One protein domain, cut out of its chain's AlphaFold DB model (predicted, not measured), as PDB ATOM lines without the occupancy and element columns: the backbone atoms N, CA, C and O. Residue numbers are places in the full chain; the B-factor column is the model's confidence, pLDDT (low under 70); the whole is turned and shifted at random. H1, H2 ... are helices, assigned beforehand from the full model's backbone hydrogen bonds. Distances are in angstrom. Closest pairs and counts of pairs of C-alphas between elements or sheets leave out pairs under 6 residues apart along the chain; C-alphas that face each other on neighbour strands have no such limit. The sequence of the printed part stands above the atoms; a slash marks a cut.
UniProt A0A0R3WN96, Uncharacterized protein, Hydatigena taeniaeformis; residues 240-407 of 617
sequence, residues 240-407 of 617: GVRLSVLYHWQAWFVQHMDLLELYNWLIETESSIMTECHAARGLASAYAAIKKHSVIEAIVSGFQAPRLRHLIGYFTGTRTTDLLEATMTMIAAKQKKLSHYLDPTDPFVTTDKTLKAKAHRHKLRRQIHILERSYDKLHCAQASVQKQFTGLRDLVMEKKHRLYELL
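This is residues 240 to 407 of the 617 residues of an uncharacterized protein of Hydatigena taeniaeformis (UniProt A0A0R3WN96). One very long helix, H5, makes the axis of a rod, and the other helices are laid along it: H4 folds back along one part of it, H1 slants over the next part, and H2 runs beside its last residues. The short H3 stands between H2 and H4 along the chain, and residues 343 to 356, of which 351 to 356 belong to H5, stick out at one end. The printed part has 168 residues with five named helices, in the order H1, H2, H3, H4, H5, and no named strand; its class is all helix. The whole is extended, with a radius of gyration of the C-alphas of 25.0 A and spans of 91 by 26 by 21 A.

H1, residues 240 to 275, touches H5, residues 351 to 407, the same way at a shallow tilt of 27 degrees; the closest C-alphas are those of Tyr 263 and Val 385, 5.4 A apart, and H5 touches H1 with residues 378 to 399 alone. H2, residues 283 to 303, is near H1 and touches H5 residues 393 to 407 alone, opposite ways at 29 degrees, a shallow tilt, closest at the C-alphas of Ala 286 and Leu 407, 5.5 A. H3, residues 305 to 312, only just touches H5, with 3 pairs of C-alphas within 8 A, the closest those of Ile 312 and Gln 386 at 6.6 A. H4, residues 318 to 340, forms a helical hairpin with H5, opposite ways at a shallow tilt of 23 degrees; the C-alphas of Ile 331 and Ile 368, their closest, are 5.7 A apart. H4 also touches H1, opposite ways at a steep tilt of 45 degrees, closest at the C-alphas of Trp 252 and Leu 323, 6.7 A. H1, H4 and H5 form an up-and-down bundle, each running against the one before it. H2 and H4 are apart. In the five helices every O i to N i+4 pair is within hydrogen-bond range.

H1 begins at C-alpha 240, (256.457, 187.339, 235.964), and is 52.8 A long. H2 is 28.4 A, H3 10.2 A and H4 32.6 A long. H5 runs 83.8 A from C-alpha 351, (254.196, 208.342, 209.075), to C-alpha 407, (255.537, 217.411, 292.372).

The C-alphas farthest apart, those of Gly 282 and Phe 348, are 91.0 A apart. The printed part has no cut and no long link. Mean pLDDT of the printed part is 81.6; residues 276 to 280, 302 to 318 and 343 to 354 are under 70.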
ATOM      1  N   GLY A 240     255.621 187.133 234.774       91.88
ATOM      2  CA  GLY A 240     256.457 187.339 235.964       91.88
ATOM      3  C   GLY A 240     256.771 188.816 236.250       91.88
ATOM      4  O   GLY A 240     256.672 189.268 237.390       91.88
ATOM      5  N   VAL A 241     257.084 189.601 235.210       89.75
ATOM      6  CA  VAL A 241     257.340 191.051 235.335       89.75
ATOM      7  C   VAL A 241     256.077 191.825 235.731       89.75
ATOM      8  O   VAL A 241     256.152 192.803 236.472       89.75
ATOM      9  N   ARG A 242     254.903 191.411 235.250       91.12
ATOM     10  CA  ARG A 242     253.625 192.003 235.649       91.12
ATOM     11  C   ARG A 242     253.281 191.661 237.098       91.12
ATOM     12  O   ARG A 242     252.829 192.543 237.824       91.12
ATOM     13  N   LEU A 243     253.511 190.418 237.517       92.31
ATOM     14  CA  LEU A 243     253.248 189.954 238.877       92.31
ATOM     15  C   LEU A 243     254.048 190.758 239.909       92.31
ATOM     16  O   LEU A 243     253.471 191.250 240.878       92.31
ATOM     17  N   SER A 244     255.348 190.969 239.672       90.50
ATOM     18  CA  SER A 244     256.189 191.769 240.573       90.50
ATOM     19  C   SER A 244     255.744 193.234 240.652       90.50
ATOM     20  O   SER A 244     255.709 193.800 241.743       90.50
ATOM     21  N   VAL A 245     255.308 193.831 239.536       90.56
ATOM     22  CA  VAL A 245     254.728 195.187 239.517       90.56
ATOM     23  C   VAL A 245     253.411 195.258 240.298       90.56
ATOM     24  O   VAL A 245     253.201 196.213 241.045       90.56
ATOM     25  N   LEU A 246     252.521 194.269 240.168       92.19
ATOM     26  CA  LEU A 246     251.254 194.245 240.911       92.19
ATOM     27  C   LEU A 246     251.475 194.038 242.417       92.19
ATOM     28  O   LEU A 246     250.844 194.737 243.210       92.19
ATOM     29  N   TYR A 247     252.403 193.164 242.820       91.94
ATOM     30  CA  TYR A 247     252.780 193.011 244.229       91.94
ATOM     31  C   TYR A 247     253.451 194.261 244.802       91.94
ATOM     32  O   TYR A 247     253.149 194.636 245.934       91.94
ATOM     33  N   HIS A 248     254.295 194.948 244.027       91.62
ATOM     34  CA  HIS A 248     254.859 196.237 244.427       91.62
ATOM     35  C   HIS A 248     253.753 197.267 244.707       91.62
ATOM     36  O   HIS A 248     253.733 197.858 245.784       91.62
ATOM     37  N   TRP A 249     252.773 197.417 243.805       93.06
ATOM     38  CA  TRP A 249     251.617 198.290 244.047       93.06
ATOM     39  C   TRP A 249     250.793 197.857 245.265       93.06
ATOM     40  O   TRP A 249     250.392 198.707 246.058       93.06
ATOM     41  N   GLN A 250     250.555 196.555 245.454       92.56
ATOM     42  CA  GLN A 250     249.829 196.040 246.620       92.56
ATOM     43  C   GLN A 250     250.537 196.416 247.929       92.56
ATOM     44  O   GLN A 250     249.899 196.932 248.845       92.56
ATOM     45  N   ALA A 251     251.851 196.193 247.999       90.81
ATOM     46  CA  ALA A 251     252.671 196.526 249.156       90.81
ATOM     47  C   ALA A 251     252.758 198.044 249.389       90.81
ATOM     48  O   ALA A 251     252.649 198.476 250.534       90.81
ATOM     49  N   TRP A 252     252.864 198.849 248.323       92.75
ATOM     50  CA  TRP A 252     252.829 200.315 248.386       92.75
ATOM     51  C   TRP A 252     251.533 200.828 249.027       92.75
ATOM     52  O   TRP A 252     251.585 201.636 249.952       92.75
ATOM     53  N   PHE A 253     250.369 200.328 248.590       92.88
ATOM     54  CA  PHE A 253     249.079 200.747 249.151       92.88
ATOM     55  C   PHE A 253     248.925 200.345 250.619       92.88
ATOM     56  O   PHE A 253     248.446 201.158 251.403       92.88
ATOM     57  N   VAL A 254     249.338 199.129 250.997       89.25
ATOM     58  CA  VAL A 254     249.311 198.682 252.400       89.25
ATOM     59  C   VAL A 254     250.212 199.576 253.255       89.25
ATOM     60  O   VAL A 254     249.727 200.188 254.198       89.25
ATOM     61  N   GLN A 255     251.475 199.766 252.864       88.88
ATOM     62  CA  GLN A 255     252.429 200.592 253.612       88.88
ATOM     63  C   GLN A 255     251.972 202.056 253.746       88.88
ATOM     64  O   GLN A 255     252.170 202.678 254.787       88.88
ATOM     65  N   HIS A 256     251.336 202.615 252.712       90.19
ATOM     66  CA  HIS A 256     250.774 203.965 252.759       90.19
ATOM     67  C   HIS A 256     249.585 204.073 253.732       90.19
ATOM     68  O   HIS A 256     249.413 205.117 254.356       90.19
ATOM     69  N   MET A 257     248.760 203.030 253.873       88.44
ATOM     70  CA  MET A 257     247.688 203.006 254.879       88.44
ATOM     71  C   MET A 257     248.256 202.832 256.291       88.44
ATOM     72  O   MET A 257     247.898 203.616 257.166       88.44
ATOM     73  N   ASP A 258     249.208 201.910 256.478       86.06
ATOM     74  CA  ASP A 258     249.908 201.679 257.752       86.06
ATOM     75  C   ASP A 258     250.543 202.991 258.284       86.06
ATOM     76  O   ASP A 258     250.461 203.305 259.472       86.06
ATOM     77  N   LEU A 259     251.138 203.804 257.396       86.81
ATOM     78  CA  LEU A 259     251.707 205.118 257.736       86.81
ATOM     79  C   LEU A 259     250.647 206.174 258.097       86.81
ATOM     80  O   LEU A 259     250.904 207.001 258.970       86.81
ATOM     81  N   LEU A 260     249.475 206.172 257.451       89.12
ATOM     82  CA  LEU A 260     248.387 207.107 257.771       89.12
ATOM     83  C   LEU A 260     247.710 206.773 259.106       89.12
ATOM     84  O   LEU A 260     247.435 207.679 259.887       89.12
ATOM     85  N   GLU A 261     247.468 205.490 259.382       87.88
ATOM     86  CA  GLU A 261     246.930 205.034 260.669       87.88
ATOM     87  C   GLU A 261     247.873 205.427 261.813       87.88
ATOM     88  O   GLU A 261     247.448 206.028 262.802       87.88
ATOM     89  N   LEU A 262     249.176 205.190 261.630       85.75
ATOM     90  CA  LEU A 262     250.201 205.603 262.581       85.75
ATOM     91  C   LEU A 262     250.263 207.129 262.760       85.75
ATOM     92  O   LEU A 262     250.381 207.598 263.888       85.75
ATOM     93  N   TYR A 263     250.166 207.912 261.680       89.12
ATOM     94  CA  TYR A 263     250.139 209.377 261.758       89.12
ATOM     95  C   TYR A 263     248.964 209.888 262.604       89.12
ATOM     96  O   TYR A 263     249.156 210.733 263.479       89.12
ATOM     97  N   ASN A 264     247.766 209.338 262.389       89.88
ATOM     98  CA  ASN A 264     246.573 209.702 263.155       89.88
ATOM     99  C   ASN A 264     246.734 209.341 264.639       89.88
ATOM    100  O   ASN A 264     246.503 210.188 265.498       89.88
ATOM    101  N   TRP A 265     247.232 208.137 264.943       89.44
ATOM    102  CA  TRP A 265     247.516 207.714 266.318       89.44
ATOM    103  C   TRP A 265     248.532 208.630 267.028       89.44
ATOM    104  O   TRP A 265     248.371 208.947 268.209       89.44
ATOM    105  N   LEU A 266     249.562 209.108 266.318       88.56
ATOM    106  CA  LEU A 266     250.530 210.064 266.869       88.56
ATOM    107  C   LEU A 266     249.899 211.435 267.184       88.56
ATOM    108  O   LEU A 266     250.306 212.075 268.149       88.56
ATOM    109  N   ILE A 267     248.913 211.888 266.406       90.50
ATOM    110  CA  ILE A 267     248.167 213.131 266.682       90.50
ATOM    111  C   ILE A 267     247.195 212.945 267.854       90.50
ATOM    112  O   ILE A 267     247.108 213.801 268.733       90.50
ATOM    113  N   GLU A 268     246.471 211.827 267.898       90.25
ATOM    114  CA  GLU A 268     245.538 211.516 268.989       90.25
ATOM    115  C   GLU A 268     246.266 211.416 270.336       90.25
ATOM    116  O   GLU A 268     245.800 211.956 271.343       90.25
ATOM    117  N   THR A 269     247.446 210.788 270.351       88.62
ATOM    118  CA  THR A 269     248.293 210.706 271.550       88.62
ATOM    119  C   THR A 269     248.896 212.054 271.943       88.62
ATOM    120  O   THR A 269     248.869 212.378 273.129       88.62
ATOM    121  N   GLU A 270     249.354 212.882 270.997       90.75
ATOM    122  CA  GLU A 270     249.786 214.263 271.279       90.75
ATOM    123  C   GLU A 270     248.652 215.082 271.929       90.75
ATOM    124  O   GLU A 270     248.834 215.694 272.982       90.75
ATOM    125  N   SER A 271     247.447 215.021 271.356       90.31
ATOM    126  CA  SER A 271     246.259 215.717 271.862       90.31
ATOM    127  C   SER A 271     245.847 215.241 273.264       90.31
ATOM    128  O   SER A 271     245.569 216.053 274.151       90.31
ATOM    129  N   SER A 272     245.876 213.927 273.513       87.06
ATOM    130  CA  SER A 272     245.642 213.348 274.845       87.06
ATOM    131  C   SER A 272     246.680 213.830 275.866       87.06
ATOM    132  O   SER A 272     246.327 214.244 276.973       87.06
ATOM    133  N   ILE A 273     247.959 213.863 275.484       87.50
ATOM    134  CA  ILE A 273     249.044 214.364 276.332       87.50
ATOM    135  C   ILE A 273     248.822 215.835 276.697       87.50
ATOM    136  O   ILE A 273     248.957 216.165 277.877       87.50
ATOM    137  N   MET A 274     248.435 216.680 275.736       85.31
ATOM    138  CA  MET A 274     248.186 218.113 275.943       85.31
ATOM    139  C   MET A 274     246.945 218.402 276.802       85.31
ATOM    140  O   MET A 274     246.967 219.311 277.630       85.31
ATOM    141  N   THR A 275     245.864 217.635 276.634       79.62
ATOM    142  CA  THR A 275     244.583 217.869 277.334       79.62
ATOM    143  C   THR A 275     244.582 217.393 278.790       79.62
ATOM    144  O   THR A 275     243.941 218.011 279.639       79.62
ATOM    145  N   GLU A 276     245.350 216.354 279.128       66.12
ATOM    146  CA  GLU A 276     245.491 215.859 280.508       66.12
ATOM    147  C   GLU A 276     246.342 216.761 281.436       66.12
ATOM    148  O   GLU A 276     246.580 216.410 282.591       66.12
ATOM    149  N   CYS A 277     246.839 217.911 280.970       54.62
ATOM    150  CA  CYS A 277     247.786 218.754 281.716       54.62
ATOM    151  C   CYS A 277     247.180 219.594 282.861       54.62
ATOM    152  O   CYS A 277     247.906 220.325 283.540       54.62
ATOM    153  N   HIS A 278     245.869 219.526 283.106       54.84
ATOM    154  CA  HIS A 278     245.205 220.417 284.057       54.84
ATOM    155  C   HIS A 278     245.096 219.839 285.483       54.84
ATOM    156  O   HIS A 278     244.316 218.931 285.755       54.84
ATOM    157  N   ALA A 279     245.812 220.485 286.413       56.69
ATOM    158  CA  ALA A 279     245.623 220.437 287.871       56.69
ATOM    159  C   ALA A 279     246.048 219.160 288.637       56.69
ATOM    160  O   ALA A 279     245.296 218.616 289.449       56.69
ATOM    161  N   ALA A 280     247.332 218.803 288.544       64.75
ATOM    162  CA  ALA A 280     248.021 218.035 289.589       64.75
ATOM    163  C   ALA A 280     248.241 218.877 290.876       64.75
ATOM    164  O   ALA A 280     249.372 219.200 291.240       64.75
ATOM    165  N   ARG A 281     247.153 219.279 291.551       74.25
ATOM    166  CA  ARG A 281     247.200 219.925 292.877       74.25
ATOM    167  C   ARG A 281     247.331 218.863 293.973       74.25
ATOM    168  O   ARG A 281     246.524 217.935 294.018       74.25
ATOM    169  N   GLY A 282     248.311 219.025 294.858       84.12
ATOM    170  CA  GLY A 282     248.625 218.099 295.947       84.12
ATOM    171  C   GLY A 282     249.387 216.843 295.504       84.12
ATOM    172  O   GLY A 282     249.285 216.387 294.359       84.12
ATOM    173  N   LEU A 283     250.138 216.252 296.439       88.94
ATOM    174  CA  LEU A 283     251.051 215.136 296.164       88.94
ATOM    175  C   LEU A 283     250.367 213.917 295.535       88.94
ATOM    176  O   LEU A 283     250.862 213.382 294.547       88.94
ATOM    177  N   ALA A 284     249.220 213.481 296.063       88.31
ATOM    178  CA  ALA A 284     248.531 212.285 295.567       88.31
ATOM    179  C   ALA A 284     248.118 212.411 294.086       88.31
ATOM    180  O   ALA A 284     248.253 211.452 293.320       88.31
ATOM    181  N   SER A 285     247.674 213.603 293.666       88.81
ATOM    182  CA  SER A 285     247.325 213.890 292.270       88.81
ATOM    183  C   SER A 285     248.574 213.916 291.381       88.81
ATOM    184  O   SER A 285     248.594 213.282 290.325       88.81
ATOM    185  N   ALA A 286     249.655 214.557 291.842       89.00
ATOM    186  CA  ALA A 286     250.933 214.593 291.130       89.00
ATOM    187  C   ALA A 286     251.550 213.194 290.941       89.00
ATOM    188  O   ALA A 286     251.918 212.836 289.822       89.00
ATOM    189  N   TYR A 287     251.577 212.351 291.980       89.88
ATOM    190  CA  TYR A 287     252.036 210.962 291.867       89.88
ATOM    191  C   TYR A 287     251.169 210.128 290.914       89.88
ATOM    192  O   TYR A 287     251.703 209.348 290.122       89.88
ATOM    193  N   ALA A 288     249.842 210.298 290.940       89.38
ATOM    194  CA  ALA A 288     248.948 209.618 290.005       89.38
ATOM    195  C   ALA A 288     249.187 210.063 288.549       89.38
ATOM    196  O   ALA A 288     249.227 209.217 287.652       89.38
ATOM    197  N   ALA A 289     249.398 211.362 288.316       89.44
ATOM    198  CA  ALA A 289     249.718 211.919 287.004       89.44
ATOM    199  C   ALA A 289     251.081 211.432 286.484       89.44
ATOM    200  O   ALA A 289     251.160 210.967 285.350       89.44
ATOM    201  N   ILE A 290     252.129 211.433 287.318       90.38
ATOM    202  CA  ILE A 290     253.452 210.877 286.977       90.38
ATOM    203  C   ILE A 290     253.342 209.386 286.652       90.38
ATOM    204  O   ILE A 290     253.902 208.936 285.654       90.38
ATOM    205  N   LYS A 291     252.578 208.612 287.434       90.44
ATOM    206  CA  LYS A 291     252.378 207.182 287.167       90.44
ATOM    207  C   LYS A 291     251.664 206.945 285.833       90.44
ATOM    208  O   LYS A 291     252.136 206.120 285.055       90.44
ATOM    209  N   LYS A 292     250.585 207.678 285.530       88.44
ATOM    210  CA  LYS A 292     249.928 207.632 284.209       88.44
ATOM    211  C   LYS A 292     250.895 208.009 283.084       88.44
ATOM    212  O   LYS A 292     251.030 207.261 282.120       88.44
ATOM    213  N   HIS A 293     251.622 209.116 283.240       90.50
ATOM    214  CA  HIS A 293     252.587 209.590 282.251       90.50
ATOM    215  C   HIS A 293     253.730 208.598 282.031       90.50
ATOM    216  O   HIS A 293     254.144 208.410 280.898       90.50
ATOM    217  N   SER A 294     254.182 207.881 283.065       89.56
ATOM    218  CA  SER A 294     255.208 206.836 282.928       89.56
ATOM    219  C   SER A 294     254.761 205.663 282.044       89.56
ATOM    220  O   SER A 294     255.592 205.063 281.369       89.56
ATOM    221  N   VAL A 295     253.453 205.375 281.968       87.81
ATOM    222  CA  VAL A 295     252.902 204.402 281.009       87.81
ATOM    223  C   VAL A 295     252.936 204.967 279.591       87.81
ATOM    224  O   VAL A 295     253.333 204.258 278.675       87.81
ATOM    225  N   ILE A 296     252.593 206.245 279.398       86.88
ATOM    226  CA  ILE A 296     252.692 206.923 278.093       86.88
ATOM    227  C   ILE A 296     254.157 207.012 277.636       86.88
ATOM    228  O   ILE A 296     254.461 206.704 276.488       86.88
ATOM    229  N   GLU A 297     255.086 207.341 278.533       87.19
ATOM    230  CA  GLU A 297     256.528 207.344 278.280       87.19
ATOM    231  C   GLU A 297     257.030 205.940 277.921       87.19
ATOM    232  O   GLU A 297     257.742 205.789 276.930       87.19
ATOM    233  N   ALA A 298     256.620 204.904 278.660       84.31
ATOM    234  CA  ALA A 298     256.923 203.514 278.325       84.31
ATOM    235  C   ALA A 298     256.276 203.077 276.999       84.31
ATOM    236  O   ALA A 298     256.816 202.207 276.314       84.31
ATOM    237  N   ILE A 299     255.163 203.692 276.587       79.69
ATOM    238  CA  ILE A 299     254.554 203.441 275.282       79.69
ATOM    239  C   ILE A 299     255.363 204.126 274.165       79.69
ATOM    240  O   ILE A 299     255.801 203.468 273.223       79.69
ATOM    241  N   VAL A 300     255.642 205.423 274.280       79.44
ATOM    242  CA  VAL A 300     256.369 206.196 273.255       79.44
ATOM    243  C   VAL A 300     257.841 205.770 273.152       79.44
ATOM    244  O   VAL A 300     258.386 205.694 272.052       79.44
ATOM    245  N   SER A 301     258.470 205.399 274.270       74.62
ATOM    246  CA  SER A 301     259.858 204.908 274.320       74.62
ATOM    247  C   SER A 301     259.984 203.394 274.101       74.62
ATOM    248  O   SER A 301     261.036 202.932 273.658       74.62
ATOM    249  N   GLY A 302     258.946 202.604 274.414       59.00
ATOM    250  CA  GLY A 302     259.026 201.136 274.472       59.00
ATOM    251  C   GLY A 302     258.075 200.355 273.553       59.00
ATOM    252  O   GLY A 302     258.471 199.306 273.045       59.00
ATOM    253  N   PHE A 303     256.855 200.830 273.271       53.19
ATOM    254  CA  PHE A 303     255.814 200.015 272.606       53.19
ATOM    255  C   PHE A 303     256.087 199.706 271.135       53.19
ATOM    256  O   PHE A 303     255.572 198.726 270.598       53.19
ATOM    257  N   GLN A 304     256.845 200.561 270.448       53.75
ATOM    258  CA  GLN A 304     256.992 200.470 268.997       53.75
ATOM    259  C   GLN A 304     258.441 200.428 268.509       53.75
ATOM    260  O   GLN A 304     258.671 200.540 267.308       53.75
ATOM    261  N   ALA A 305     259.425 200.164 269.372       49.34
ATOM    262  CA  ALA A 305     260.807 200.025 268.920       49.34
ATOM    263  C   ALA A 305     260.969 199.004 267.756       49.34
ATOM    264  O   ALA A 305     261.758 199.279 266.861       49.34
ATOM    265  N   PRO A 306     260.218 197.883 267.653       50.41
ATOM    266  CA  PRO A 306     260.212 197.051 266.441       50.41
ATOM    267  C   PRO A 306     259.351 197.619 265.294       50.41
ATOM    268  O   PRO A 306     259.822 197.697 264.162       50.41
ATOM    269  N   ARG A 307     258.103 198.039 265.568       51.69
ATOM    270  CA  ARG A 307     257.151 198.491 264.530       51.69
ATOM    271  C   ARG A 307     257.595 199.802 263.859       51.69
ATOM    272  O   ARG A 307     257.648 199.852 262.635       51.69
ATOM    273  N   LEU A 308     258.021 200.810 264.626       52.34
ATOM    274  CA  LEU A 308     258.599 202.057 264.097       52.34
ATOM    275  C   LEU A 308     259.969 201.846 263.452       52.34
ATOM    276  O   LEU A 308     260.247 202.503 262.454       52.34
ATOM    277  N   ARG A 309     260.830 200.932 263.943       52.78
ATOM    278  CA  ARG A 309     262.100 200.653 263.236       52.78
ATOM    279  C   ARG A 309     261.845 200.102 261.836       52.78
ATOM    280  O   ARG A 309     262.455 200.615 260.908       52.78
ATOM    281  N   HIS A 310     260.895 199.175 261.671       53.47
ATOM    282  CA  HIS A 310     260.493 198.668 260.351       53.47
ATOM    283  C   HIS A 310     259.797 199.708 259.450       53.47
ATOM    284  O   HIS A 310     259.858 199.570 258.230       53.47
ATOM    285  N   LEU A 311     259.142 200.728 260.019       53.31
ATOM    286  CA  LEU A 311     258.423 201.768 259.265       53.31
ATOM    287  C   LEU A 311     259.278 203.007 258.929       53.31
ATOM    288  O   LEU A 311     259.044 203.628 257.891       53.31
ATOM    289  N   ILE A 312     260.234 203.383 259.791       51.44
ATOM    290  CA  ILE A 312     260.817 204.743 259.821       51.44
ATOM    291  C   ILE A 312     262.358 204.779 259.945       51.44
ATOM    292  O   ILE A 312     262.979 205.802 259.664       51.44
ATOM    293  N   GLY A 313     263.021 203.693 260.353       46.25
ATOM    294  CA  GLY A 313     264.441 203.740 260.723       46.25
ATOM    295  C   GLY A 313     265.411 204.015 259.561       46.25
ATOM    296  O   GLY A 313     265.588 203.162 258.700       46.25
ATOM    297  N   TYR A 314     266.176 205.114 259.628       43.97
ATOM    298  CA  TYR A 314     267.244 205.490 258.669       43.97
ATOM    299  C   TYR A 314     268.406 204.474 258.517       43.97
ATOM    300  O   TYR A 314     269.326 204.709 257.742       43.97
ATOM    301  N   PHE A 315     268.383 203.363 259.263       40.50
ATOM    302  CA  PHE A 315     269.363 202.268 259.198       40.50
ATOM    303  C   PHE A 315     268.741 200.853 259.232       40.50
ATOM    304  O   PHE A 315     269.474 199.874 259.144       40.50
ATOM    305  N   THR A 316     267.416 200.713 259.402       40.97
ATOM    306  CA  THR A 316     266.713 199.402 259.501       40.97
ATOM    307  C   THR A 316     265.260 199.411 258.983       40.97
ATOM    308  O   THR A 316     264.544 198.422 259.136       40.97
ATOM    309  N   GLY A 317     264.806 200.496 258.347       51.78
ATOM    310  CA  GLY A 317     263.440 200.690 257.844       51.78
ATOM    311  C   GLY A 317     263.131 199.974 256.533       51.78
ATOM    312  O   GLY A 317     262.551 200.597 255.644       51.78
ATOM    313  N   THR A 318     263.507 198.692 256.437       59.78
ATOM    314  CA  THR A 318     263.475 197.875 255.211       59.78
ATOM    315  C   THR A 318     262.214 198.118 254.387       59.78
ATOM    316  O   THR A 318     262.283 198.652 253.290       59.78
ATOM    317  N   ARG A 319     261.021 197.868 254.935       75.12
ATOM    318  CA  ARG A 319     259.790 197.849 254.129       75.12
ATOM    319  C   ARG A 319     259.474 199.164 253.402       75.12
ATOM    320  O   ARG A 319     259.043 199.100 252.254       75.12
ATOM    321  N   THR A 320     259.670 200.338 254.013       85.00
ATOM    322  CA  THR A 320     259.415 201.616 253.313       85.00
ATOM    323  C   THR A 320     260.553 201.961 252.353       85.00
ATOM    324  O   THR A 320     260.285 202.392 251.231       85.00
ATOM    325  N   THR A 321     261.814 201.748 252.750       83.88
ATOM    326  CA  THR A 321     262.975 202.089 251.913       83.88
ATOM    327  C   THR A 321     263.097 201.169 250.701       83.88
ATOM    328  O   THR A 321     263.262 201.669 249.594       83.88
ATOM    329  N   ASP A 322     262.891 199.862 250.877       86.94
ATOM    330  CA  ASP A 322     262.875 198.858 249.806       86.94
ATOM    331  C   ASP A 322     261.769 199.177 248.781       86.94
ATOM    332  O   ASP A 322     261.958 199.021 247.576       86.94
ATOM    333  N   LEU A 323     260.605 199.669 249.235       90.75
ATOM    334  CA  LEU A 323     259.524 200.112 248.346       90.75
ATOM    335  C   LEU A 323     259.878 201.397 247.591       90.75
ATOM    336  O   LEU A 323     259.588 201.498 246.395       90.75
ATOM    337  N   LEU A 324     260.505 202.377 248.243       92.19
ATOM    338  CA  LEU A 324     260.970 203.596 247.578       92.19
ATOM    339  C   LEU A 324     262.052 203.272 246.532       92.19
ATOM    340  O   LEU A 324     261.933 203.715 245.389       92.19
ATOM    341  N   GLU A 325     263.025 202.418 246.859       92.12
ATOM    342  CA  GLU A 325     264.056 201.939 245.927       92.12
ATOM    343  C   GLU A 325     263.454 201.127 244.764       92.12
ATOM    344  O   GLU A 325     263.772 201.369 243.596       92.12
ATOM    345  N   ALA A 326     262.505 200.224 245.035       92.00
ATOM    346  CA  ALA A 326     261.766 199.509 243.993       92.00
ATOM    347  C   ALA A 326     261.001 200.473 243.065       92.00
ATOM    348  O   ALA A 326     261.009 200.303 241.844       92.00
ATOM    349  N   THR A 327     260.407 201.541 243.609       93.06
ATOM    350  CA  THR A 327     259.759 202.583 242.797       93.06
ATOM    351  C   THR A 327     260.788 203.318 241.929       93.06
ATOM    352  O   THR A 327     260.563 203.499 240.731       93.06
ATOM    353  N   MET A 328     261.951 203.686 242.483       94.94
ATOM    354  CA  MET A 328     263.029 204.357 241.743       94.94
ATOM    355  C   MET A 328     263.617 203.484 240.628       94.94
ATOM    356  O   MET A 328     263.797 203.962 239.507       94.94
ATOM    357  N   THR A 329     263.863 202.196 240.877       94.19
ATOM    358  CA  THR A 329     264.347 201.267 239.838       94.19
ATOM    359  C   THR A 329     263.305 201.067 238.733       94.19
ATOM    360  O   THR A 329     263.660 201.037 237.549       94.19
ATOM    361  N   MET A 330     262.010 201.036 239.071       91.69
ATOM    362  CA  MET A 330     260.917 201.047 238.093       91.69
ATOM    363  C   MET A 330     260.882 202.343 237.265       91.69
ATOM    364  O   MET A 330     260.726 202.266 236.042       91.69
ATOM    365  N   ILE A 331     261.077 203.514 237.883       92.94
ATOM    366  CA  ILE A 331     261.196 204.808 237.187       92.94
ATOM    367  C   ILE A 331     262.384 204.781 236.218       92.94
ATOM    368  O   ILE A 331     262.191 205.000 235.020       92.94
ATOM    369  N   ALA A 332     263.581 204.420 236.688       94.19
ATOM    370  CA  ALA A 332     264.797 204.357 235.876       94.19
ATOM    371  C   ALA A 332     264.651 203.391 234.682       94.19
ATOM    372  O   ALA A 332     265.009 203.724 233.548       94.19
ATOM    373  N   ALA A 333     264.036 202.221 234.886       90.94
ATOM    374  CA  ALA A 333     263.760 201.266 233.814       90.94
ATOM    375  C   ALA A 333     262.775 201.813 232.758       90.94
ATOM    376  O   ALA A 333     262.890 201.486 231.571       90.94
ATOM    377  N   LYS A 334     261.808 202.651 233.154       89.88
ATOM    378  CA  LYS A 334     260.872 203.319 232.230       89.88
ATOM    379  C   LYS A 334     261.523 204.509 231.522       89.88
ATOM    380  O   LYS A 334     261.298 204.674 230.324       89.88
ATOM    381  N   GLN A 335     262.357 205.283 232.215       92.44
ATOM    382  CA  GLN A 335     263.147 206.377 231.644       92.44
ATOM    383  C   GLN A 335     264.138 205.855 230.591       92.44
ATOM    384  O   GLN A 335     264.149 206.368 229.476       92.44
ATOM    385  N   LYS A 336     264.861 204.756 230.867       91.06
ATOM    386  CA  LYS A 336     265.734 204.085 229.883       91.06
ATOM    387  C   LYS A 336     264.967 203.581 228.654       91.06
ATOM    388  O   LYS A 336     265.448 203.680 227.530       91.06
ATOM    389  N   LYS A 337     263.744 203.066 228.831       86.94
ATOM    390  CA  LYS A 337     262.874 202.728 227.689       86.94
ATOM    391  C   LYS A 337     262.466 203.971 226.898       86.94
ATOM    392  O   LYS A 337     262.410 203.910 225.678       86.94
ATOM    393  N   LEU A 338     262.199 205.093 227.569       88.12
ATOM    394  CA  LEU A 338     261.829 206.349 226.918       88.12
ATOM    395  C   LEU A 338     262.995 206.973 226.134       88.12
ATOM    396  O   LEU A 338     262.743 207.491 225.048       88.12
ATOM    397  N   SER A 339     264.237 206.899 226.629       86.62
ATOM    398  CA  SER A 339     265.417 207.421 225.919       86.62
ATOM    399  C   SER A 339     265.685 206.672 224.611       86.62
ATOM    400  O   SER A 339     265.899 207.316 223.593       86.62
ATOM    401  N   HIS A 340     265.525 205.343 224.583       83.38
ATOM    402  CA  HIS A 340     265.628 204.561 223.340       83.38
ATOM    403  C   HIS A 340     264.586 204.945 222.267       83.38
ATOM    404  O   HIS A 340     264.823 204.720 221.086       83.38
ATOM    405  N   TYR A 341     263.444 205.547 222.634       75.06
ATOM    406  CA  TYR A 341     262.472 206.107 221.675       75.06
ATOM    407  C   TYR A 341     262.753 207.577 221.295       75.06
ATOM    408  O   TYR A 341     261.939 208.205 220.606       75.06
ATOM    409  N   LEU A 342     263.842 208.161 221.795       73.50
ATOM    410  CA  LEU A 342     264.275 209.534 221.520       73.50
ATOM    411  C   LEU A 342     265.588 209.599 220.724       73.50
ATOM    412  O   LEU A 342     265.860 210.657 220.162       73.50
ATOM    413  N   ASP A 343     266.347 208.502 220.630       69.12
ATOM    414  CA  ASP A 343     267.520 208.414 219.753       69.12
ATOM    415  C   ASP A 343     267.120 208.593 218.267       69.12
ATOM    416  O   ASP A 343     266.188 207.933 217.798       69.12
ATOM    417  N   PRO A 344     267.788 209.483 217.506       58.34
ATOM    418  CA  PRO A 344     267.380 209.861 216.147       58.34
ATOM    419  C   PRO A 344     267.901 208.930 215.032       58.34
ATOM    420  O   PRO A 344     267.855 209.291 213.857       58.34
ATOM    421  N   THR A 345     268.428 207.751 215.362       56.19
ATOM    422  CA  THR A 345     269.194 206.871 214.458       56.19
ATOM    423  C   THR A 345     268.347 205.955 213.562       56.19
ATOM    424  O   THR A 345     268.676 204.785 213.385       56.19
ATOM    425  N   ASP A 346     267.287 206.479 212.936       47.62
ATOM    426  CA  ASP A 346     266.585 205.758 211.859       47.62
ATOM    427  C   ASP A 346     266.008 206.717 210.784       47.62
ATOM    428  O   ASP A 346     264.922 207.279 210.966       47.62
ATOM    429  N   PRO A 347     266.721 206.958 209.660       48.72
ATOM    430  CA  PRO A 347     266.313 207.935 208.640       48.72
ATOM    431  C   PRO A 347     265.094 207.549 207.781       48.72
ATOM    432  O   PRO A 347     264.656 208.363 206.969       48.72
ATOM    433  N   PHE A 348     264.544 206.334 207.917       47.97
ATOM    434  CA  PHE A 348     263.505 205.793 207.023       47.97
ATOM    435  C   PHE A 348     262.269 205.263 207.775       47.97
ATOM    436  O   PHE A 348     261.911 204.084 207.706       47.97
ATOM    437  N   VAL A 349     261.556 206.153 208.474       52.38
ATOM    438  CA  VAL A 349     260.356 205.796 209.254       52.38
ATOM    439  C   VAL A 349     259.078 206.387 208.644       52.38
ATOM    440  O   VAL A 349     258.894 207.601 208.583       52.38
ATOM    441  N   THR A 350     258.155 205.514 208.229       53.84
ATOM    442  CA  THR A 350     256.841 205.890 207.680       53.84
ATOM    443  C   THR A 350     255.954 206.611 208.707       53.84
ATOM    444  O   THR A 350     256.042 206.377 209.914       53.84
ATOM    445  N   THR A 351     255.047 207.472 208.234       57.47
ATOM    446  CA  THR A 351     254.196 208.342 209.075       57.47
ATOM    447  C   THR A 351     253.337 207.591 210.102       57.47
ATOM    448  O   THR A 351     253.156 208.072 211.218       57.47
ATOM    449  N   ASP A 352     252.862 206.384 209.794       55.53
ATOM    450  CA  ASP A 352     252.117 205.549 210.750       55.53
ATOM    451  C   ASP A 352     253.011 204.991 211.884       55.53
ATOM    452  O   ASP A 352     252.622 204.974 213.058       55.53
ATOM    453  N   LYS A 353     254.268 204.628 211.579       62.06
ATOM    454  CA  LYS A 353     255.244 204.206 212.600       62.06
ATOM    455  C   LYS A 353     255.570 205.352 213.568       62.06
ATOM    456  O   LYS A 353     255.665 205.116 214.775       62.06
ATOM    457  N   THR A 354     255.678 206.597 213.086       67.88
ATOM    458  CA  THR A 354     255.965 207.755 213.960       67.88
ATOM    459  C   THR A 354     254.793 208.100 214.887       67.88
ATOM    460  O   THR A 354     255.025 208.451 216.049       67.88
ATOM    461  N   LEU A 355     253.541 207.928 214.441       73.88
ATOM    462  CA  LEU A 355     252.344 208.087 215.277       73.88
ATOM    463  C   LEU A 355     252.280 207.033 216.393       73.88
ATOM    464  O   LEU A 355     252.112 207.388 217.564       73.88
ATOM    465  N   LYS A 356     252.506 205.754 216.066       74.31
ATOM    466  CA  LYS A 356     252.564 204.658 217.051       74.31
ATOM    467  C   LYS A 356     253.697 204.869 218.068       74.31
ATOM    468  O   LYS A 356     253.471 204.751 219.275       74.31
ATOM    469  N   ALA A 357     254.876 205.306 217.621       77.06
ATOM    470  CA  ALA A 357     255.983 205.683 218.505       77.06
ATOM    471  C   ALA A 357     255.661 206.910 219.386       77.06
ATOM    472  O   ALA A 357     256.029 206.954 220.562       77.06
ATOM    473  N   LYS A 358     254.937 207.915 218.870       82.00
ATOM    474  CA  LYS A 358     254.467 209.078 219.651       82.00
ATOM    475  C   LYS A 358     253.486 208.658 220.754       82.00
ATOM    476  O   LYS A 358     253.651 209.088 221.896       82.00
ATOM    477  N   ALA A 359     252.533 207.777 220.447       82.56
ATOM    478  CA  ALA A 359     251.609 207.215 221.432       82.56
ATOM    479  C   ALA A 359     252.346 206.407 222.519       82.56
ATOM    480  O   ALA A 359     252.083 206.592 223.710       82.56
ATOM    481  N   HIS A 360     253.331 205.583 222.139       82.31
ATOM    482  CA  HIS A 360     254.127 204.812 223.099       82.31
ATOM    483  C   HIS A 360     254.969 205.711 224.022       82.31
ATOM    484  O   HIS A 360     254.967 205.517 225.239       82.31
ATOM    485  N   ARG A 361     255.614 206.758 223.483       86.19
ATOM    486  CA  ARG A 361     256.322 207.773 224.288       86.19
ATOM    487  C   ARG A 361     255.399 208.469 225.290       86.19
ATOM    488  O   ARG A 361     255.793 208.672 226.436       86.19
ATOM    489  N   HIS A 362     254.167 208.798 224.895       87.88
ATOM    490  CA  HIS A 362     253.182 209.381 225.810       87.88
ATOM    491  C   HIS A 362     252.750 208.388 226.908       87.88
ATOM    492  O   HIS A 362     252.723 208.760 228.082       87.88
ATOM    493  N   LYS A 363     252.514 207.108 226.565       87.19
ATOM    494  CA  LYS A 363     252.228 206.028 227.536       87.19
ATOM    495  C   LYS A 363     253.365 205.874 228.558       87.19
ATOM    496  O   LYS A 363     253.087 205.807 229.752       87.19
ATOM    497  N   LEU A 364     254.629 205.891 228.118       87.81
ATOM    498  CA  LEU A 364     255.797 205.834 229.009       87.81
ATOM    499  C   LEU A 364     255.897 207.061 229.927       87.81
ATOM    500  O   LEU A 364     256.028 206.886 231.134       87.81
ATOM    501  N   ARG A 365     255.764 208.285 229.394       90.88
ATOM    502  CA  ARG A 365     255.778 209.522 230.202       90.88
ATOM    503  C   ARG A 365     254.682 209.531 231.271       90.88
ATOM    504  O   ARG A 365     254.957 209.866 232.417       90.88
ATOM    505  N   ARG A 366     253.461 209.095 230.930       90.62
ATOM    506  CA  ARG A 366     252.358 208.967 231.897       90.62
ATOM    507  C   ARG A 366     252.661 207.936 232.989       90.62
ATOM    508  O   ARG A 366     252.323 208.173 234.141       90.62
ATOM    509  N   GLN A 367     253.293 206.809 232.648       89.38
ATOM    510  CA  GLN A 367     253.695 205.798 233.635       89.38
ATOM    511  C   GLN A 367     254.793 206.307 234.574       89.38
ATOM    512  O   GLN A 367     254.680 206.098 235.777       89.38
ATOM    513  N   ILE A 368     255.802 207.007 234.043       91.81
ATOM    514  CA  ILE A 368     256.868 207.648 234.830       91.81
ATOM    515  C   ILE A 368     256.262 208.643 235.829       91.81
ATOM    516  O   ILE A 368     256.457 208.478 237.025       91.81
ATOM    517  N   HIS A 369     255.415 209.566 235.364       93.06
ATOM    518  CA  HIS A 369     254.787 210.573 236.228       93.06
ATOM    519  C   HIS A 369     253.919 209.978 237.354       93.06
ATOM    520  O   HIS A 369     253.878 210.514 238.460       93.06
ATOM    521  N   ILE A 370     253.219 208.863 237.102       91.25
ATOM    522  CA  ILE A 370     252.447 208.173 238.149       91.25
ATOM    523  C   ILE A 370     253.379 207.563 239.207       91.25
ATOM    524  O   ILE A 370     253.057 207.646 240.389       91.25
ATOM    525  N   LEU A 371     254.516 206.987 238.795       92.25
ATOM    526  CA  LEU A 371     255.508 206.408 239.709       92.25
ATOM    527  C   LEU A 371     256.240 207.480 240.527       92.25
ATOM    528  O   LEU A 371     256.394 207.325 241.734       92.25
ATOM    529  N   GLU A 372     256.646 208.584 239.897       94.75
ATOM    530  CA  GLU A 372     257.234 209.749 240.577       94.75
ATOM    531  C   GLU A 372     256.262 210.272 241.647       94.75
ATOM    532  O   GLU A 372     256.596 210.341 242.827       94.75
ATOM    533  N   ARG A 373     254.989 210.477 241.283       94.75
ATOM    534  CA  ARG A 373     253.958 210.916 242.232       94.75
ATOM    535  C   ARG A 373     253.670 209.899 243.348       94.75
ATOM    536  O   ARG A 373     253.244 210.309 244.429       94.75
ATOM    537  N   SER A 374     253.828 208.591 243.120       93.00
ATOM    538  CA  SER A 374     253.662 207.580 244.179       93.00
ATOM    539  C   SER A 374     254.879 207.493 245.101       93.00
ATOM    540  O   SER A 374     254.702 207.275 246.301       93.00
ATOM    541  N   TYR A 375     256.085 207.717 244.572       94.12
ATOM    542  CA  TYR A 375     257.305 207.890 245.360       94.12
ATOM    543  C   TYR A 375     257.166 209.104 246.291       94.12
ATOM    544  O   TYR A 375     257.231 208.943 247.509       94.12
ATOM    545  N   ASP A 376     256.847 210.280 245.737       95.12
ATOM    546  CA  ASP A 376     256.709 211.532 246.495       95.12
ATOM    547  C   ASP A 376     255.680 211.406 247.624       95.12
ATOM    548  O   ASP A 376     255.931 211.817 248.754       95.12
ATOM    549  N   LYS A 377     254.520 210.796 247.344       94.00
ATOM    550  CA  LYS A 377     253.477 210.556 248.353       94.00
ATOM    551  C   LYS A 377     253.968 209.693 249.512       94.00
ATOM    552  O   LYS A 377     253.756 210.066 250.663       94.00
ATOM    553  N   LEU A 378     254.595 208.551 249.220       92.12
ATOM    554  CA  LEU A 378     255.057 207.623 250.254       92.12
ATOM    555  C   LEU A 378     256.201 208.234 251.074       92.12
ATOM    556  O   LEU A 378     256.182 208.163 252.301       92.12
ATOM    557  N   HIS A 379     257.139 208.910 250.408       91.31
ATOM    558  CA  HIS A 379     258.243 209.621 251.048       91.31
ATOM    559  C   HIS A 379     257.748 210.769 251.949       91.31
ATOM    560  O   HIS A 379     258.164 210.879 253.101       91.31
ATOM    561  N   CYS A 380     256.805 211.593 251.477       93.19
ATOM    562  CA  CYS A 380     256.213 212.668 252.279       93.19
ATOM    563  C   CYS A 380     255.385 212.139 253.458       93.19
ATOM    564  O   CYS A 380     255.421 212.751 254.527       93.19
ATOM    565  N   ALA A 381     254.699 211.000 253.315       90.19
ATOM    566  CA  ALA A 381     254.023 210.335 254.428       90.19
ATOM    567  C   ALA A 381     255.042 209.870 255.484       90.19
ATOM    568  O   ALA A 381     254.930 210.253 256.646       90.19
ATOM    569  N   GLN A 382     256.094 209.149 255.076       88.25
ATOM    570  CA  GLN A 382     257.181 208.714 255.963       88.25
ATOM    571  C   GLN A 382     257.840 209.897 256.698       88.25
ATOM    572  O   GLN A 382     258.029 209.841 257.914       88.25
ATOM    573  N   ALA A 383     258.147 210.985 255.986       88.50
ATOM    574  CA  ALA A 383     258.738 212.190 256.568       88.50
ATOM    575  C   ALA A 383     257.798 212.885 257.572       88.50
ATOM    576  O   ALA A 383     258.249 213.332 258.628       88.50
ATOM    577  N   SER A 384     256.495 212.935 257.276       90.44
ATOM    578  CA  SER A 384     255.478 213.507 258.171       90.44
ATOM    579  C   SER A 384     255.356 212.708 259.468       90.44
ATOM    580  O   SER A 384     255.400 213.295 260.546       90.44
ATOM    581  N   VAL A 385     255.292 211.374 259.376       87.94
ATOM    582  CA  VAL A 385     255.243 210.483 260.547       87.94
ATOM    583  C   VAL A 385     256.517 210.610 261.386       87.94
ATOM    584  O   VAL A 385     256.423 210.741 262.602       87.94
ATOM    585  N   GLN A 386     257.701 210.639 260.763       85.50
ATOM    586  CA  GLN A 386     258.965 210.811 261.487       85.50
ATOM    587  C   GLN A 386     259.018 212.148 262.237       85.50
ATOM    588  O   GLN A 386     259.381 212.176 263.412       85.50
ATOM    589  N   LYS A 387     258.624 213.251 261.584       88.38
ATOM    590  CA  LYS A 387     258.565 214.577 262.214       88.38
ATOM    591  C   LYS A 387     257.595 214.585 263.400       88.38
ATOM    592  O   LYS A 387     257.956 215.056 264.479       88.38
ATOM    593  N   GLN A 388     256.397 214.035 263.207       89.75
ATOM    594  CA  GLN A 388     255.370 213.951 264.243       89.75
ATOM    595  C   GLN A 388     255.843 213.110 265.438       89.75
ATOM    596  O   GLN A 388     255.694 213.526 266.582       89.75
ATOM    597  N   PHE A 389     256.494 211.969 265.187       86.69
ATOM    598  CA  PHE A 389     257.058 211.126 266.240       86.69
ATOM    599  C   PHE A 389     258.176 211.830 267.025       86.69
ATOM    600  O   PHE A 389     258.214 211.724 268.251       86.69
ATOM    601  N   THR A 390     259.058 212.588 266.357       86.31
ATOM    602  CA  THR A 390     260.071 213.388 267.069       86.31
ATOM    603  C   THR A 390     259.438 214.454 267.966       86.31
ATOM    604  O   THR A 390     259.817 214.539 269.130       86.31
ATOM    605  N   GLY A 391     258.420 215.177 267.480       90.00
ATOM    606  CA  GLY A 391     257.690 216.163 268.285       90.00
ATOM    607  C   GLY A 391     256.987 215.538 269.494       90.00
ATOM    608  O   GLY A 391     257.157 216.009 270.614       90.00
ATOM    609  N   LEU A 392     256.286 214.415 269.293       90.31
ATOM    610  CA  LEU A 392     255.617 213.674 270.366       90.31
ATOM    611  C   LEU A 392     256.597 213.213 271.455       90.31
ATOM    612  O   LEU A 392     256.299 213.325 272.642       90.31
ATOM    613  N   ARG A 393     257.770 212.697 271.070       87.50
ATOM    614  CA  ARG A 393     258.800 212.267 272.025       87.50
ATOM    615  C   ARG A 393     259.310 213.442 272.858       87.50
ATOM    616  O   ARG A 393     259.461 213.306 274.070       87.50
ATOM    617  N   ASP A 394     259.567 214.577 272.220       90.38
ATOM    618  CA  ASP A 394     260.094 215.754 272.903       90.38
ATOM    619  C   ASP A 394     259.023 216.345 273.853       90.38
ATOM    620  O   ASP A 394     259.324 216.614 275.017       90.38
ATOM    621  N   LEU A 395     257.746 216.363 273.440       92.19
ATOM    622  CA  LEU A 395     256.596 216.712 274.290       92.19
ATOM    623  C   LEU A 395     256.414 215.760 275.490       92.19
ATOM    624  O   LEU A 395     256.099 216.201 276.596       92.19
ATOM    625  N   VAL A 396     256.623 214.450 275.314       90.56
ATOM    626  CA  VAL A 396     256.590 213.473 276.421       90.56
ATOM    627  C   VAL A 396     257.657 213.795 277.470       90.56
ATOM    628  O   VAL A 396     257.386 213.685 278.670       90.56
ATOM    629  N   MET A 397     258.849 214.217 277.045       89.88
ATOM    630  CA  MET A 397     259.926 214.614 277.955       89.88
ATOM    631  C   MET A 397     259.632 215.954 278.641       89.88
ATOM    632  O   MET A 397     259.856 216.077 279.846       89.88
ATOM    633  N   GLU A 398     259.058 216.923 277.925       90.69
ATOM    634  CA  GLU A 398     258.620 218.204 278.490       90.69
ATOM    635  C   GLU A 398     257.510 218.016 279.539       90.69
ATOM    636  O   GLU A 398     257.641 218.483 280.672       90.69
ATOM    637  N   LYS A 399     256.463 217.233 279.237       90.50
ATOM    638  CA  LYS A 399     255.405 216.909 280.212       90.50
ATOM    639  C   LYS A 399     255.956 216.146 281.418       90.50
ATOM    640  O   LYS A 399     255.541 216.416 282.542       90.50
ATOM    641  N   LYS A 400     256.918 215.234 281.222       90.88
ATOM    642  CA  LYS A 400     257.601 214.541 282.327       90.88
ATOM    643  C   LYS A 400     258.308 215.538 283.245       90.88
ATOM    644  O   LYS A 400     258.099 215.490 284.455       90.88
ATOM    645  N   HIS A 401     259.102 216.442 282.675       90.38
ATOM    646  CA  HIS A 401     259.786 217.502 283.413       90.38
ATOM    647  C   HIS A 401     258.785 218.360 284.199       90.38
ATOM    648  O   HIS A 401     258.906 218.483 285.418       90.38
ATOM    649  N   ARG A 402     257.721 218.826 283.531       90.62
ATOM    650  CA  ARG A 402     256.672 219.657 284.131       90.62
ATOM    651  C   ARG A 402     255.921 218.971 285.277       90.62
ATOM    652  O   ARG A 402     255.541 219.618 286.250       90.62
ATOM    653  N   LEU A 403     255.707 217.659 285.191       91.38
ATOM    654  CA  LEU A 403     255.086 216.889 286.270       91.38
ATOM    655  C   LEU A 403     256.001 216.756 287.498       91.38
ATOM    656  O   LEU A 403     255.500 216.803 288.621       91.38
ATOM    657  N   TYR A 404     257.320 216.633 287.311       91.81
ATOM    658  CA  TYR A 404     258.269 216.625 288.430       91.81
ATOM    659  C   TYR A 404     258.462 218.010 289.055       91.81
ATOM    660  O   TYR A 404     258.523 218.089 290.280       91.81
ATOM    661  N   GLU A 405     258.469 219.089 288.262       91.31
ATOM    662  CA  GLU A 405     258.381 220.469 288.771       91.31
ATOM    663  C   GLU A 405     257.177 220.627 289.711       91.31
ATOM    664  O   GLU A 405     257.335 220.965 290.884       91.31
ATOM    665  N   LEU A 406     255.975 220.281 289.233       91.06
ATOM    666  CA  LEU A 406     254.744 220.365 290.024       91.06
ATOM    667  C   LEU A 406     254.773 219.460 291.264       91.06
ATOM    668  O   LEU A 406     254.244 219.846 292.306       91.06
ATOM    669  N   LEU A 407     255.374 218.270 291.196       92.00
ATOM    670  CA  LEU A 407     255.537 217.411 292.372       92.00
ATOM    671  C   LEU A 407     256.457 218.066 293.418       92.00
ATOM    672  O   LEU A 407     256.118 218.066 294.600       92.00
TER     673      LEU A 407